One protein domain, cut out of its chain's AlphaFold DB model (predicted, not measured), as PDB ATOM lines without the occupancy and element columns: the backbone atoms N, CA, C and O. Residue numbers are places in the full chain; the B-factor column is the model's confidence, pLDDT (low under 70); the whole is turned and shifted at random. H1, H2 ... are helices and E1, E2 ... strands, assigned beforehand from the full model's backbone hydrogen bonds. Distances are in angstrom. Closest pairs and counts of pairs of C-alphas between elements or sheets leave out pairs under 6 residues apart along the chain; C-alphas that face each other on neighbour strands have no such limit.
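Overview. This is residues 114 to 124 and 131 to 212 of the 532 residues of the protein "Leucine-rich repeat domain, L domain-like protein" of Artemisia annua (UniProt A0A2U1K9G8). A twisted sheet of four strands has a hairpin of two helices on one side, with H1 over one face of the sheet and H2 beside H1, off the sheet; the other face has no named helix over it. The tail, residues 196 to 212 with no named element, runs past H2 and the E4 edge. The printed part has 93 residues, with E1, E2, E3, H1, H2 and E4 in chain order; the sheet order is E1, E3, E2, E4, mixed. The class is mixed, helices and strands, with 46 residues, under half, in named elements. The whole is compact, with a radius of gyration of the C-alphas of 12.6 A and spans of 38 by 27 by 20 A.

Along the chain. E1, residues 114 to 120, is 16.0 A long and begins at C-alpha 114 (39.962, 33.878, 11.447). E3, residues 145 to 151, measures 19.8 A; E2, residues 132 to 140, 25.7 A; E4, residues 189 to 195, 16.7 A, ending at C-alpha 195 (36.801, 27.074, -0.744). H1, residues 160 to 167, is 11.1 A long and H2, residues 176 to 183, 10.5 A.

Arrangement. E2 and E3 form an antiparallel hairpin, with N 135 and O 149 2.9 A apart. E1 is parallel to E3, with N 118 and O 148 at 2.9 A. E4 is parallel to E2, with N 193 and O 134 at 2.9 A. The sheet is twisted, its C-alphas up to 4.3 A off the best plane. H1 is on the sheet at a height of 9.0 A, over E3 and along the strands, at 2 degrees to E3 on the local plane. H1 and H2, a helical hairpin, touch at a shallow tilt of 23 degrees, opposite ways; their closest C-alphas, of Arg 163 and Ile 182, are 6.2 A apart. H2 is not on the sheet. Every O i to N i+4 pair is within hydrogen-bond range in H2, against 2 of 4 in H1.

Size, cuts and confidence. The C-alphas farthest apart, of Asp 124 and Pro 142, are 38.8 A apart. Residues 125 to 130 are not printed, and C-alphas 124 and 131 are 12.9 A apart across this cut. Of the links that are printed whole, none is long. Mean pLDDT of the printed part is 77.8; 22 residues are under 70, among them 122 to 124, 139 to 144 and 154 to 158.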
ATOM      1  N   PHE A 114      38.801  34.184  12.288       80.50
ATOM      2  CA  PHE A 114      39.962  33.878  11.447       80.50
ATOM      3  C   PHE A 114      40.886  32.859  12.119       80.50
ATOM      4  O   PHE A 114      41.576  33.159  13.087       80.50
ATOM      5  N   LYS A 115      40.966  31.648  11.559       81.06
ATOM      6  CA  LYS A 115      42.046  30.705  11.877       81.06
ATOM      7  C   LYS A 115      43.370  31.195  11.291       81.06
ATOM      8  O   LYS A 115      44.401  31.098  11.945       81.06
ATOM      9  N   SER A 116      43.319  31.719  10.069       80.38
ATOM     10  CA  SER A 116      44.454  32.317   9.370       80.38
ATOM     11  C   SER A 116      43.975  33.558   8.626       80.38
ATOM     12  O   SER A 116      42.904  33.539   8.018       80.38
ATOM     13  N   PHE A 117      44.764  34.619   8.647       84.88
ATOM     14  CA  PHE A 117      44.528  35.838   7.897       84.88
ATOM     15  C   PHE A 117      45.868  36.381   7.414       84.88
ATOM     16  O   PHE A 117      46.696  36.822   8.210       84.88
ATOM     17  N   GLU A 118      46.061  36.343   6.105       77.25
ATOM     18  CA  GLU A 118      47.235  36.863   5.424       77.25
ATOM     19  C   GLU A 118      46.821  38.063   4.569       77.25
ATOM     20  O   GLU A 118      45.851  38.001   3.808       77.25
ATOM     21  N   PHE A 119      47.546  39.169   4.731       80.88
ATOM     22  CA  PHE A 119      47.346  40.398   3.977       80.88
ATOM     23  C   PHE A 119      48.664  40.831   3.348       80.88
ATOM     24  O   PHE A 119      49.647  41.054   4.054       80.88
ATOM     25  N   ASP A 120      48.649  40.962   2.026       69.19
ATOM     26  CA  ASP A 120      49.787  41.364   1.210       69.19
ATOM     27  C   ASP A 120      49.471  42.686   0.493       69.19
ATOM     28  O   ASP A 120      48.443  42.834  -0.178       69.19
ATOM     29  N   LYS A 121      50.385  43.647   0.645       70.06
ATOM     30  CA  LYS A 121      50.341  44.980   0.037       70.06
ATOM     31  C   LYS A 121      51.678  45.329  -0.630       70.06
ATOM     32  O   LYS A 121      52.152  46.460  -0.527       70.06
ATOM     33  N   GLU A 122      52.320  44.352  -1.271       60.78
ATOM     34  CA  GLU A 122      53.607  44.527  -1.952       60.78
ATOM     35  C   GLU A 122      53.482  44.693  -3.476       60.78
ATOM     36  O   GLU A 122      52.686  44.035  -4.159       60.78
ATOM     37  N   SER A 123      54.324  45.597  -3.990       49.94
ATOM     38  CA  SER A 123      54.360  46.139  -5.355       49.94
ATOM     39  C   SER A 123      55.627  45.670  -6.091       49.94
ATOM     40  O   SER A 123      56.474  46.475  -6.477       49.94
ATOM     41  N   ASP A 124      55.744  44.359  -6.306       42.81
ATOM     42  CA  ASP A 124      56.971  43.722  -6.821       42.81
ATOM     43  C   ASP A 124      56.878  43.197  -8.271       42.81
ATOM     44  O   ASP A 124      57.694  42.387  -8.713       42.81
ATOM     45  N   LEU A 131      45.380  45.323  -8.932       59.34
ATOM     46  CA  LEU A 131      44.270  44.363  -8.833       59.34
ATOM     47  C   LEU A 131      44.188  43.637  -7.486       59.34
ATOM     48  O   LEU A 131      45.194  43.160  -6.970       59.34
ATOM     49  N   SER A 132      42.967  43.493  -6.957       78.00
ATOM     50  CA  SER A 132      42.729  42.774  -5.701       78.00
ATOM     51  C   SER A 132      42.374  41.299  -5.910       78.00
ATOM     52  O   SER A 132      41.520  40.962  -6.742       78.00
ATOM     53  N   GLU A 133      42.954  40.431  -5.080       84.12
ATOM     54  CA  GLU A 133      42.642  38.998  -5.013       84.12
ATOM     55  C   GLU A 133      42.149  38.606  -3.622       84.12
ATOM     56  O   GLU A 133      42.751  39.000  -2.628       84.12
ATOM     57  N   LEU A 134      41.102  37.780  -3.552       85.31
ATOM     58  CA  LEU A 134      40.589  37.219  -2.304       85.31
ATOM     59  C   LEU A 134      40.455  35.700  -2.406       85.31
ATOM     60  O   LEU A 134      39.755  35.183  -3.280       85.31
ATOM     61  N   HIS A 135      41.068  34.998  -1.457       82.88
ATOM     62  CA  HIS A 135      40.906  33.562  -1.252       82.88
ATOM     63  C   HIS A 135      40.342  33.325   0.147       82.88
ATOM     64  O   HIS A 135      40.933  33.742   1.142       82.88
ATOM     65  N   LEU A 136      39.185  32.666   0.219       82.31
ATOM     66  CA  LEU A 136      38.482  32.342   1.460       82.31
ATOM     67  C   LEU A 136      38.270  30.842   1.574       82.31
ATOM     68  O   LEU A 136      37.746  30.219   0.658       82.31
ATOM     69  N   ASN A 137      38.615  30.277   2.727       79.44
ATOM     70  CA  ASN A 137      38.544  28.846   2.991       79.44
ATOM     71  C   ASN A 137      37.873  28.595   4.352       79.44
ATOM     72  O   ASN A 137      38.422  28.961   5.392       79.44
ATOM     73  N   ALA A 138      36.675  28.002   4.361       77.06
ATOM     74  CA  ALA A 138      35.917  27.731   5.591       77.06
ATOM     75  C   ALA A 138      36.372  26.423   6.268       77.06
ATOM     76  O   ALA A 138      35.977  25.321   5.885       77.06
ATOM     77  N   VAL A 139      37.209  26.540   7.297       67.06
ATOM     78  CA  VAL A 139      37.971  25.430   7.881       67.06
ATOM     79  C   VAL A 139      37.123  24.506   8.760       67.06
ATOM     80  O   VAL A 139      37.256  23.289   8.626       67.06
ATOM     81  N   ASN A 140      36.272  25.064   9.631       64.50
ATOM     82  CA  ASN A 140      35.555  24.336  10.690       64.50
ATOM     83  C   ASN A 140      34.046  24.643  10.697       64.50
ATOM     84  O   ASN A 140      33.646  25.797  10.559       64.50
ATOM     85  N   ARG A 141      33.209  23.627  10.954       57.41
ATOM     86  CA  ARG A 141      31.778  23.758  11.304       57.41
ATOM     87  C   ARG A 141      31.549  23.272  12.746       57.41
ATOM     88  O   ARG A 141      32.268  22.370  13.168       57.41
ATOM     89  N   PRO A 142      30.558  23.810  13.487       58.91
ATOM     90  CA  PRO A 142      29.539  24.777  13.057       58.91
ATOM     91  C   PRO A 142      29.983  26.249  13.113       58.91
ATOM     92  O   PRO A 142      29.250  27.118  12.660       58.91
ATOM     93  N   GLU A 143      31.169  26.547  13.648       63.69
ATOM     94  CA  GLU A 143      31.600  27.921  13.950       63.69
ATOM     95  C   GLU A 143      32.074  28.745  12.742       63.69
ATOM     96  O   GLU A 143      32.351  29.930  12.901       63.69
ATOM     97  N   PHE A 144      32.162  28.158  11.542       69.69
ATOM     98  CA  PHE A 144      32.653  28.801  10.311       69.69
ATOM     99  C   PHE A 144      33.920  29.632  10.551       69.69
ATOM    100  O   PHE A 144      33.927  30.850  10.383       69.69
ATOM    101  N   GLN A 145      34.990  28.961  10.978       75.25
ATOM    102  CA  GLN A 145      36.310  29.590  11.050       75.25
ATOM    103  C   GLN A 145      36.902  29.703   9.641       75.25
ATOM    104  O   GLN A 145      36.813  28.748   8.867       75.25
ATOM    105  N   PHE A 146      37.531  30.828   9.313       79.25
ATOM    106  CA  PHE A 146      38.069  31.111   7.983       79.25
ATOM    107  C   PHE A 146      39.599  31.117   7.966       79.25
ATOM    108  O   PHE A 146      40.240  31.642   8.875       79.25
ATOM    109  N   SER A 147      40.181  30.588   6.894       81.31
ATOM    110  CA  SER A 147      41.499  31.006   6.419       81.31
ATOM    111  C   SER A 147      41.292  31.986   5.263       81.31
ATOM    112  O   SER A 147      40.569  31.670   4.317       81.31
ATOM    113  N   CYS A 148      41.882  33.173   5.365       85.12
ATOM    114  CA  CYS A 148      41.749  34.268   4.410       85.12
ATOM    115  C   CYS A 148      43.130  34.682   3.896       85.12
ATOM    116  O   CYS A 148      44.037  34.884   4.700       85.12
ATOM    117  N   TYR A 149      43.266  34.836   2.582       83.31
ATOM    118  CA  TYR A 149      44.387  35.522   1.944       83.31
ATOM    119  C   TYR A 149      43.821  36.654   1.087       83.31
ATOM    120  O   TYR A 149      42.965  36.414   0.227       83.31
ATOM    121  N   TYR A 150      44.280  37.881   1.335       84.44
ATOM    122  CA  TYR A 150      43.873  39.066   0.590       84.44
ATOM    123  C   TYR A 150      45.091  39.851   0.099       84.44
ATOM    124  O   TYR A 150      45.940  40.246   0.899       84.44
ATOM    125  N   LYS A 151      45.148  40.108  -1.211       80.75
ATOM    126  CA  LYS A 151      46.159  40.969  -1.837       80.75
ATOM    127  C   LYS A 151      45.497  42.233  -2.378       80.75
ATOM    128  O   LYS A 151      44.459  42.145  -3.041       80.75
ATOM    129  N   GLU A 152      46.091  43.395  -2.114       79.31
ATOM    130  CA  GLU A 152      45.612  44.704  -2.581       79.31
ATOM    131  C   GLU A 152      46.762  45.562  -3.144       79.31
ATOM    132  O   GLU A 152      47.902  45.464  -2.693       79.31
ATOM    133  N   ASP A 153      46.474  46.408  -4.142       71.50
ATOM    134  CA  ASP A 153      47.462  47.340  -4.699       71.50
ATOM    135  C   ASP A 153      47.713  48.501  -3.708       71.50
ATOM    136  O   ASP A 153      46.750  49.082  -3.200       71.50
ATOM    137  N   PRO A 154      48.970  48.908  -3.443       63.50
ATOM    138  CA  PRO A 154      49.273  50.051  -2.576       63.50
ATOM    139  C   PRO A 154      48.562  51.370  -2.924       63.50
ATOM    140  O   PRO A 154      48.371  52.205  -2.037       63.50
ATOM    141  N   ALA A 155      48.192  51.576  -4.190       64.06
ATOM    142  CA  ALA A 155      47.496  52.755  -4.692       64.06
ATOM    143  C   ALA A 155      45.963  52.660  -4.607       64.06
ATOM    144  O   ALA A 155      45.294  53.685  -4.788       64.06
ATOM    145  N   SER A 156      45.371  51.487  -4.340       65.00
ATOM    146  CA  SER A 156      43.919  51.393  -4.180       65.00
ATOM    147  C   SER A 156      43.463  51.824  -2.786       65.00
ATOM    148  O   SER A 156      44.086  51.556  -1.764       65.00
ATOM    149  N   SER A 157      42.342  52.546  -2.747       61.81
ATOM    150  CA  SER A 157      41.779  53.112  -1.517       61.81
ATOM    151  C   SER A 157      40.331  52.668  -1.300       61.81
ATOM    152  O   SER A 157      39.490  53.468  -0.885       61.81
ATOM    153  N   PHE A 158      40.022  51.417  -1.653       68.94
ATOM    154  CA  PHE A 158      38.652  50.900  -1.731       68.94
ATOM    155  C   PHE A 158      37.995  50.626  -0.370       68.94
ATOM    156  O   PHE A 158      36.778  50.449  -0.305       68.94
ATOM    157  N   GLY A 159      38.774  50.603   0.716       75.69
ATOM    158  CA  GLY A 159      38.275  50.250   2.048       75.69
ATOM    159  C   GLY A 159      37.909  48.764   2.168       75.69
ATOM    160  O   GLY A 159      36.993  48.390   2.904       75.69
ATOM    161  N   ASN A 160      38.559  47.915   1.365       82.19
ATOM    162  CA  ASN A 160      38.297  46.480   1.327       82.19
ATOM    163  C   ASN A 160      38.761  45.790   2.612       82.19
ATOM    164  O   ASN A 160      38.100  44.859   3.067       82.19
ATOM    165  N   LEU A 161      39.851  46.265   3.221       80.25
ATOM    166  CA  LEU A 161      40.384  45.704   4.458       80.25
ATOM    167  C   LEU A 161      39.412  45.907   5.630       80.25
ATOM    168  O   LEU A 161      39.107  44.949   6.335       80.25
ATOM    169  N   GLU A 162      38.834  47.106   5.770       81.00
ATOM    170  CA  GLU A 162      37.758  47.394   6.729       81.00
ATOM    171  C   GLU A 162      36.557  46.452   6.530       81.00
ATOM    172  O   GLU A 162      36.022  45.911   7.497       81.00
ATOM    173  N   ARG A 163      36.158  46.181   5.277       83.75
ATOM    174  CA  ARG A 163      35.072  45.233   4.962       83.75
ATOM    175  C   ARG A 163      35.431  43.781   5.278       83.75
ATOM    176  O   ARG A 163      34.581  43.051   5.778       83.75
ATOM    177  N   LEU A 164      36.659  43.348   4.996       83.31
ATOM    178  CA  LEU A 164      37.115  41.986   5.282       83.31
ATOM    179  C   LEU A 164      37.233  41.722   6.781       83.31
ATOM    180  O   LEU A 164      36.918  40.622   7.223       83.31
ATOM    181  N   ILE A 165      37.594  42.729   7.575       80.94
ATOM    182  CA  ILE A 165      37.578  42.640   9.039       80.94
ATOM    183  C   ILE A 165      36.171  42.304   9.560       80.94
ATOM    184  O   ILE A 165      36.046  41.488  10.476       80.94
ATOM    185  N   LEU A 166      35.107  42.826   8.930       81.44
ATOM    186  CA  LEU A 166      33.730  42.468   9.294       81.44
ATOM    187  C   LEU A 166      33.463  40.963   9.151       81.44
ATOM    188  O   LEU A 166      32.768  40.412   9.994       81.44
ATOM    189  N   LEU A 167      34.055  40.276   8.162       79.62
ATOM    190  CA  LEU A 167      33.906  38.822   7.975       79.62
ATOM    191  C   LEU A 167      34.365  38.017   9.207       79.62
ATOM    192  O   LEU A 167      33.828  36.943   9.485       79.62
ATOM    193  N   GLY A 168      35.334  38.547   9.962       75.00
ATOM    194  CA  GLY A 168      35.859  37.935  11.182       75.00
ATOM    195  C   GLY A 168      34.932  38.028  12.399       75.00
ATOM    196  O   GLY A 168      35.162  37.307  13.372       75.00
ATOM    197  N   ARG A 169      33.894  38.878  12.366       77.94
ATOM    198  CA  ARG A 169      32.980  39.090  13.501       77.94
ATOM    199  C   ARG A 169      32.111  37.859  13.781       77.94
ATOM    200  O   ARG A 169      31.766  37.070  12.894       77.94
ATOM    201  N   LYS A 170      31.674  37.708  15.036       70.50
ATOM    202  CA  LYS A 170      30.791  36.596  15.442       70.50
ATOM    203  C   LYS A 170      29.379  36.686  14.833       70.50
ATOM    204  O   LYS A 170      28.728  35.653  14.721       70.50
ATOM    205  N   ASP A 171      28.928  37.850  14.374       70.56
ATOM    206  CA  ASP A 171      27.598  38.087  13.783       70.56
ATOM    207  C   ASP A 171      27.563  38.051  12.237       70.56
ATOM    208  O   ASP A 171      26.593  37.583  11.641       70.56
ATOM    209  N   ALA A 172      28.642  38.469  11.578       65.50
ATOM    210  CA  ALA A 172      28.710  38.708  10.131       65.50
ATOM    211  C   ALA A 172      28.505  37.494   9.200       65.50
ATOM    212  O   ALA A 172      28.299  37.674   8.002       65.50
ATOM    213  N   CYS A 173      28.584  36.267   9.722       67.12
ATOM    214  CA  CYS A 173      28.425  35.022   8.958       67.12
ATOM    215  C   CYS A 173      27.303  34.119   9.506       67.12
ATOM    216  O   CYS A 173      27.362  32.899   9.366       67.12
ATOM    217  N   ILE A 174      26.277  34.695  10.146       68.56
ATOM    218  CA  ILE A 174      25.099  33.935  10.612       68.56
ATOM    219  C   ILE A 174      24.240  33.442   9.431       68.56
ATOM    220  O   ILE A 174      23.602  32.394   9.524       68.56
ATOM    221  N   ASN A 175      24.209  34.172   8.310       74.88
ATOM    222  CA  ASN A 175      23.415  33.817   7.132       74.88
ATOM    223  C   ASN A 175      24.147  34.129   5.814       74.88
ATOM    224  O   ASN A 175      25.175  34.803   5.792       74.88
ATOM    225  N   LEU A 176      23.599  33.634   4.698       78.69
ATOM    226  CA  LEU A 176      24.179  33.841   3.369       78.69
ATOM    227  C   LEU A 176      24.091  35.303   2.897       78.69
ATOM    228  O   LEU A 176      24.920  35.721   2.096       78.69
ATOM    229  N   ASP A 177      23.112  36.080   3.361       84.50
ATOM    230  CA  ASP A 177      22.876  37.451   2.887       84.50
ATOM    231  C   ASP A 177      23.930  38.434   3.414       84.50
ATOM    232  O   ASP A 177      24.563  39.129   2.624       84.50
ATOM    233  N   SER A 178      24.220  38.404   4.717       84.31
ATOM    234  CA  SER A 178      25.312  39.179   5.337       84.31
ATOM    235  C   SER A 178      26.684  38.831   4.747       84.31
ATOM    236  O   SER A 178      27.428  39.729   4.350       84.31
ATOM    237  N   PHE A 179      26.975  37.537   4.572       84.06
ATOM    238  CA  PHE A 179      28.161  37.077   3.844       84.06
ATOM    239  C   PHE A 179      28.206  37.645   2.414       84.06
ATOM    240  O   PHE A 179      29.229  38.171   1.980       84.06
ATOM    241  N   SER A 180      27.082  37.602   1.692       87.38
ATOM    242  CA  SER A 180      26.988  38.127   0.324       87.38
ATOM    243  C   SER A 180      27.248  39.630   0.252       87.38
ATOM    244  O   SER A 180      27.961  40.072  -0.642       87.38
ATOM    245  N   ASP A 181      26.709  40.427   1.176       88.06
ATOM    246  CA  ASP A 181      26.891  41.882   1.162       88.06
ATOM    247  C   ASP A 181      28.301  42.331   1.569       88.06
ATOM    248  O   ASP A 181      28.768  43.365   1.082       88.06
ATOM    249  N   ILE A 182      29.013  41.543   2.383       87.19
ATOM    250  CA  ILE A 182      30.440  41.759   2.656       87.19
ATOM    251  C   ILE A 182      31.258  41.477   1.391       87.19
ATOM    252  O   ILE A 182      31.931  42.380   0.892       87.19
ATOM    253  N   ILE A 183      31.154  40.265   0.828       88.31
ATOM    254  CA  ILE A 183      31.970  39.833  -0.321       88.31
ATOM    255  C   ILE A 183      31.665  40.652  -1.578       88.31
ATOM    256  O   ILE A 183      32.574  41.185  -2.208       88.31
ATOM    257  N   CYS A 184      30.389  40.826  -1.921       88.31
ATOM    258  CA  CYS A 184      29.968  41.611  -3.085       88.31
ATOM    259  C   CYS A 184      30.028  43.130  -2.833       88.31
ATOM    260  O   CYS A 184      29.706  43.919  -3.721       88.31
ATOM    261  N   GLY A 185      30.423  43.547  -1.628       87.31
ATOM    262  CA  GLY A 185      30.750  44.928  -1.288       87.31
ATOM    263  C   GLY A 185      32.206  45.316  -1.564       87.31
ATOM    264  O   GLY A 185      32.519  46.506  -1.506       87.31
ATOM    265  N   LEU A 186      33.081  44.348  -1.860       87.31
ATOM    266  CA  LEU A 186      34.491  44.581  -2.174       87.31
ATOM    267  C   LEU A 186      34.641  45.218  -3.561       87.31
ATOM    268  O   LEU A 186      34.075  44.747  -4.548       87.31
ATOM    269  N   GLN A 187      35.408  46.303  -3.647       84.62
ATOM    270  CA  GLN A 187      35.617  47.058  -4.885       84.62
ATOM    271  C   GLN A 187      36.989  46.741  -5.486       84.62
ATOM    272  O   GLN A 187      37.925  46.414  -4.767       84.62
ATOM    273  N   GLY A 188      37.111  46.778  -6.815       84.44
ATOM    274  CA  GLY A 188      38.353  46.389  -7.505       84.44
ATOM    275  C   GLY A 188      38.703  44.894  -7.424       84.44
ATOM    276  O   GLY A 188      39.731  44.485  -7.960       84.44
ATOM    277  N   LEU A 189      37.856  44.066  -6.795       87.81
ATOM    278  CA  LEU A 189      38.083  42.627  -6.699       87.81
ATOM    279  C   LEU A 189      38.031  41.980  -8.082       87.81
ATOM    280  O   LEU A 189      37.036  42.098  -8.803       87.81
ATOM    281  N   ARG A 190      39.114  41.281  -8.422       88.56
ATOM    282  CA  ARG A 190      39.317  40.695  -9.746       88.56
ATOM    283  C   ARG A 190      39.399  39.178  -9.742       88.56
ATOM    284  O   ARG A 190      38.989  38.553 -10.719       88.56
ATOM    285  N   LYS A 191      39.872  38.595  -8.645       90.31
ATOM    286  CA  LYS A 191      39.915  37.151  -8.430       90.31
ATOM    287  C   LYS A 191      39.269  36.818  -7.096       90.31
ATOM    288  O   LYS A 191      39.682  37.343  -6.064       90.31
ATOM    289  N   LEU A 192      38.246  35.970  -7.142       91.81
ATOM    290  CA  LEU A 192      37.520  35.481  -5.976       91.81
ATOM    291  C   LEU A 192      37.576  33.954  -5.960       91.81
ATOM    292  O   LEU A 192      37.015  33.296  -6.837       91.81
ATOM    293  N   THR A 193      38.225  33.407  -4.940       88.75
ATOM    294  CA  THR A 193      38.278  31.970  -4.672       88.75
ATOM    295  C   THR A 193      37.542  31.678  -3.373       88.75
ATOM    296  O   THR A 193      37.886  32.217  -2.321       88.75
ATOM    297  N   ILE A 194      36.518  30.832  -3.455       86.19
ATOM    298  CA  ILE A 194      35.708  30.380  -2.325       86.19
ATOM    299  C   ILE A 194      35.872  28.867  -2.178       86.19
ATOM    300  O   ILE A 194      35.436  28.087  -3.028       86.19
ATOM    301  N   GLU A 195      36.506  28.458  -1.084       81.31
ATOM    302  CA  GLU A 195      36.801  27.074  -0.744       81.31
ATOM    303  C   GLU A 195      36.005  26.570   0.463       81.31
ATOM    304  O   GLU A 195      35.759  27.288   1.439       81.31
ATOM    305  N   ARG A 196      35.723  25.261   0.420       74.69
ATOM    306  CA  ARG A 196      35.001  24.489   1.436       74.69
ATOM    307  C   ARG A 196      33.556  24.958   1.667       74.69
ATOM    308  O   ARG A 196      32.988  25.751   0.928       74.69
ATOM    309  N   ASP A 197      32.982  24.379   2.714       64.06
ATOM    310  CA  ASP A 197      31.584  24.302   3.137       64.06
ATOM    311  C   ASP A 197      30.930  25.666   3.526       64.06
ATOM    312  O   ASP A 197      30.213  25.752   4.525       64.06
ATOM    313  N   ILE A 198      31.150  26.748   2.768       68.75
ATOM    314  CA  ILE A 198      30.494  28.067   2.938       68.75
ATOM    315  C   ILE A 198      28.952  27.915   2.840       68.75
ATOM    316  O   ILE A 198      28.477  27.035   2.121       68.75
ATOM    317  N   PRO A 199      28.123  28.734   3.535       62.47
ATOM    318  CA  PRO A 199      26.648  28.655   3.479       62.47
ATOM    319  C   PRO A 199      26.017  28.700   2.071       62.47
ATOM    320  O   PRO A 199      24.851  28.335   1.913       62.47
ATOM    321  N   GLY A 200      26.760  29.139   1.055       70.75
ATOM    322  CA  GLY A 200      26.375  29.129  -0.352       70.75
ATOM    323  C   GLY A 200      27.262  30.061  -1.176       70.75
ATOM    324  O   GLY A 200      28.098  30.784  -0.634       70.75
ATOM    325  N   ALA A 201      27.059  30.078  -2.493       78.44
ATOM    326  CA  ALA A 201      27.639  31.112  -3.345       78.44
ATOM    327  C   ALA A 201      27.049  32.493  -2.983       78.44
ATOM    328  O   ALA A 201      25.834  32.571  -2.762       78.44
ATOM    329  N   PRO A 202      27.848  33.579  -2.960       84.06
ATOM    330  CA  PRO A 202      27.334  34.918  -2.708       84.06
ATOM    331  C   PRO A 202      26.204  35.295  -3.674       84.06
ATOM    332  O   PRO A 202      26.321  35.144  -4.891       84.06
ATOM    333  N   LYS A 203      25.113  35.838  -3.136       82.50
ATOM    334  CA  LYS A 203      24.117  36.574  -3.921       82.50
ATOM    335  C   LYS A 203      24.731  37.908  -4.363       82.50
ATOM    336  O   LYS A 203      25.685  38.395  -3.766       82.50
ATOM    337  N   ASN A 204      24.169  38.540  -5.389       86.06
ATOM    338  CA  ASN A 204      24.586  39.876  -5.854       86.06
ATOM    339  C   ASN A 204      26.045  39.993  -6.379       86.06
ATOM    340  O   ASN A 204      26.618  41.082  -6.354       86.06
ATOM    341  N   LEU A 205      26.645  38.900  -6.886       88.12
ATOM    342  CA  LEU A 205      27.977  38.899  -7.524       88.12
ATOM    343  C   LEU A 205      28.118  39.895  -8.689       88.12
ATOM    344  O   LEU A 205      29.225  40.339  -8.966       88.12
ATOM    345  N   ASP A 206      27.021  40.319  -9.320       85.81
ATOM    346  CA  ASP A 206      26.983  41.384 -10.335       85.81
ATOM    347  C   ASP A 206      27.533  42.745  -9.852       85.81
ATOM    348  O   ASP A 206      27.974  43.561 -10.668       85.81
ATOM    349  N   LYS A 207      27.595  42.971  -8.529       88.69
ATOM    350  CA  LYS A 207      28.282  44.122  -7.921       88.69
ATOM    351  C   LYS A 207      29.801  44.112  -8.190       88.69
ATOM    352  O   LYS A 207      30.404  45.185  -8.279       88.69
ATOM    353  N   LEU A 208      30.419  42.939  -8.382       89.38
ATOM    354  CA  LEU A 208      31.860  42.752  -8.615       89.38
ATOM    355  C   LEU A 208      32.242  43.035 -10.080       89.38
ATOM    356  O   LEU A 208      32.650  42.158 -10.840       89.38
ATOM    357  N   LYS A 209      32.108  44.300 -10.492       86.31
ATOM    358  CA  LYS A 209      32.242  44.748 -11.895       86.31
ATOM    359  C   LYS A 209      33.576  44.398 -12.571       86.31
ATOM    360  O   LYS A 209      33.603  44.303 -13.794       86.31
ATOM    361  N   PHE A 210      34.648  44.228 -11.798       87.44
ATOM    362  CA  PHE A 210      36.005  43.957 -12.285       87.44
ATOM    363  C   PHE A 210      36.417  42.480 -12.171       87.44
ATOM    364  O   PHE A 210      37.577  42.162 -12.418       87.44
ATOM    365  N   LEU A 211      35.496  41.578 -11.808       90.88
ATOM    366  CA  LEU A 211      35.821  40.168 -11.610       90.88
ATOM    367  C   LEU A 211      36.180  39.486 -12.939       90.88
ATOM    368  O   LEU A 211      35.351  39.391 -13.846       90.88
ATOM    369  N   GLU A 212      37.415  38.996 -13.030       93.06
ATOM    370  CA  GLU A 212      37.943  38.234 -14.166       93.06
ATOM    371  C   GLU A 212      38.081  36.739 -13.846       93.06
ATOM    372  O   GLU A 212      37.927  35.912 -14.746       93.06
TER     373      GLU A 212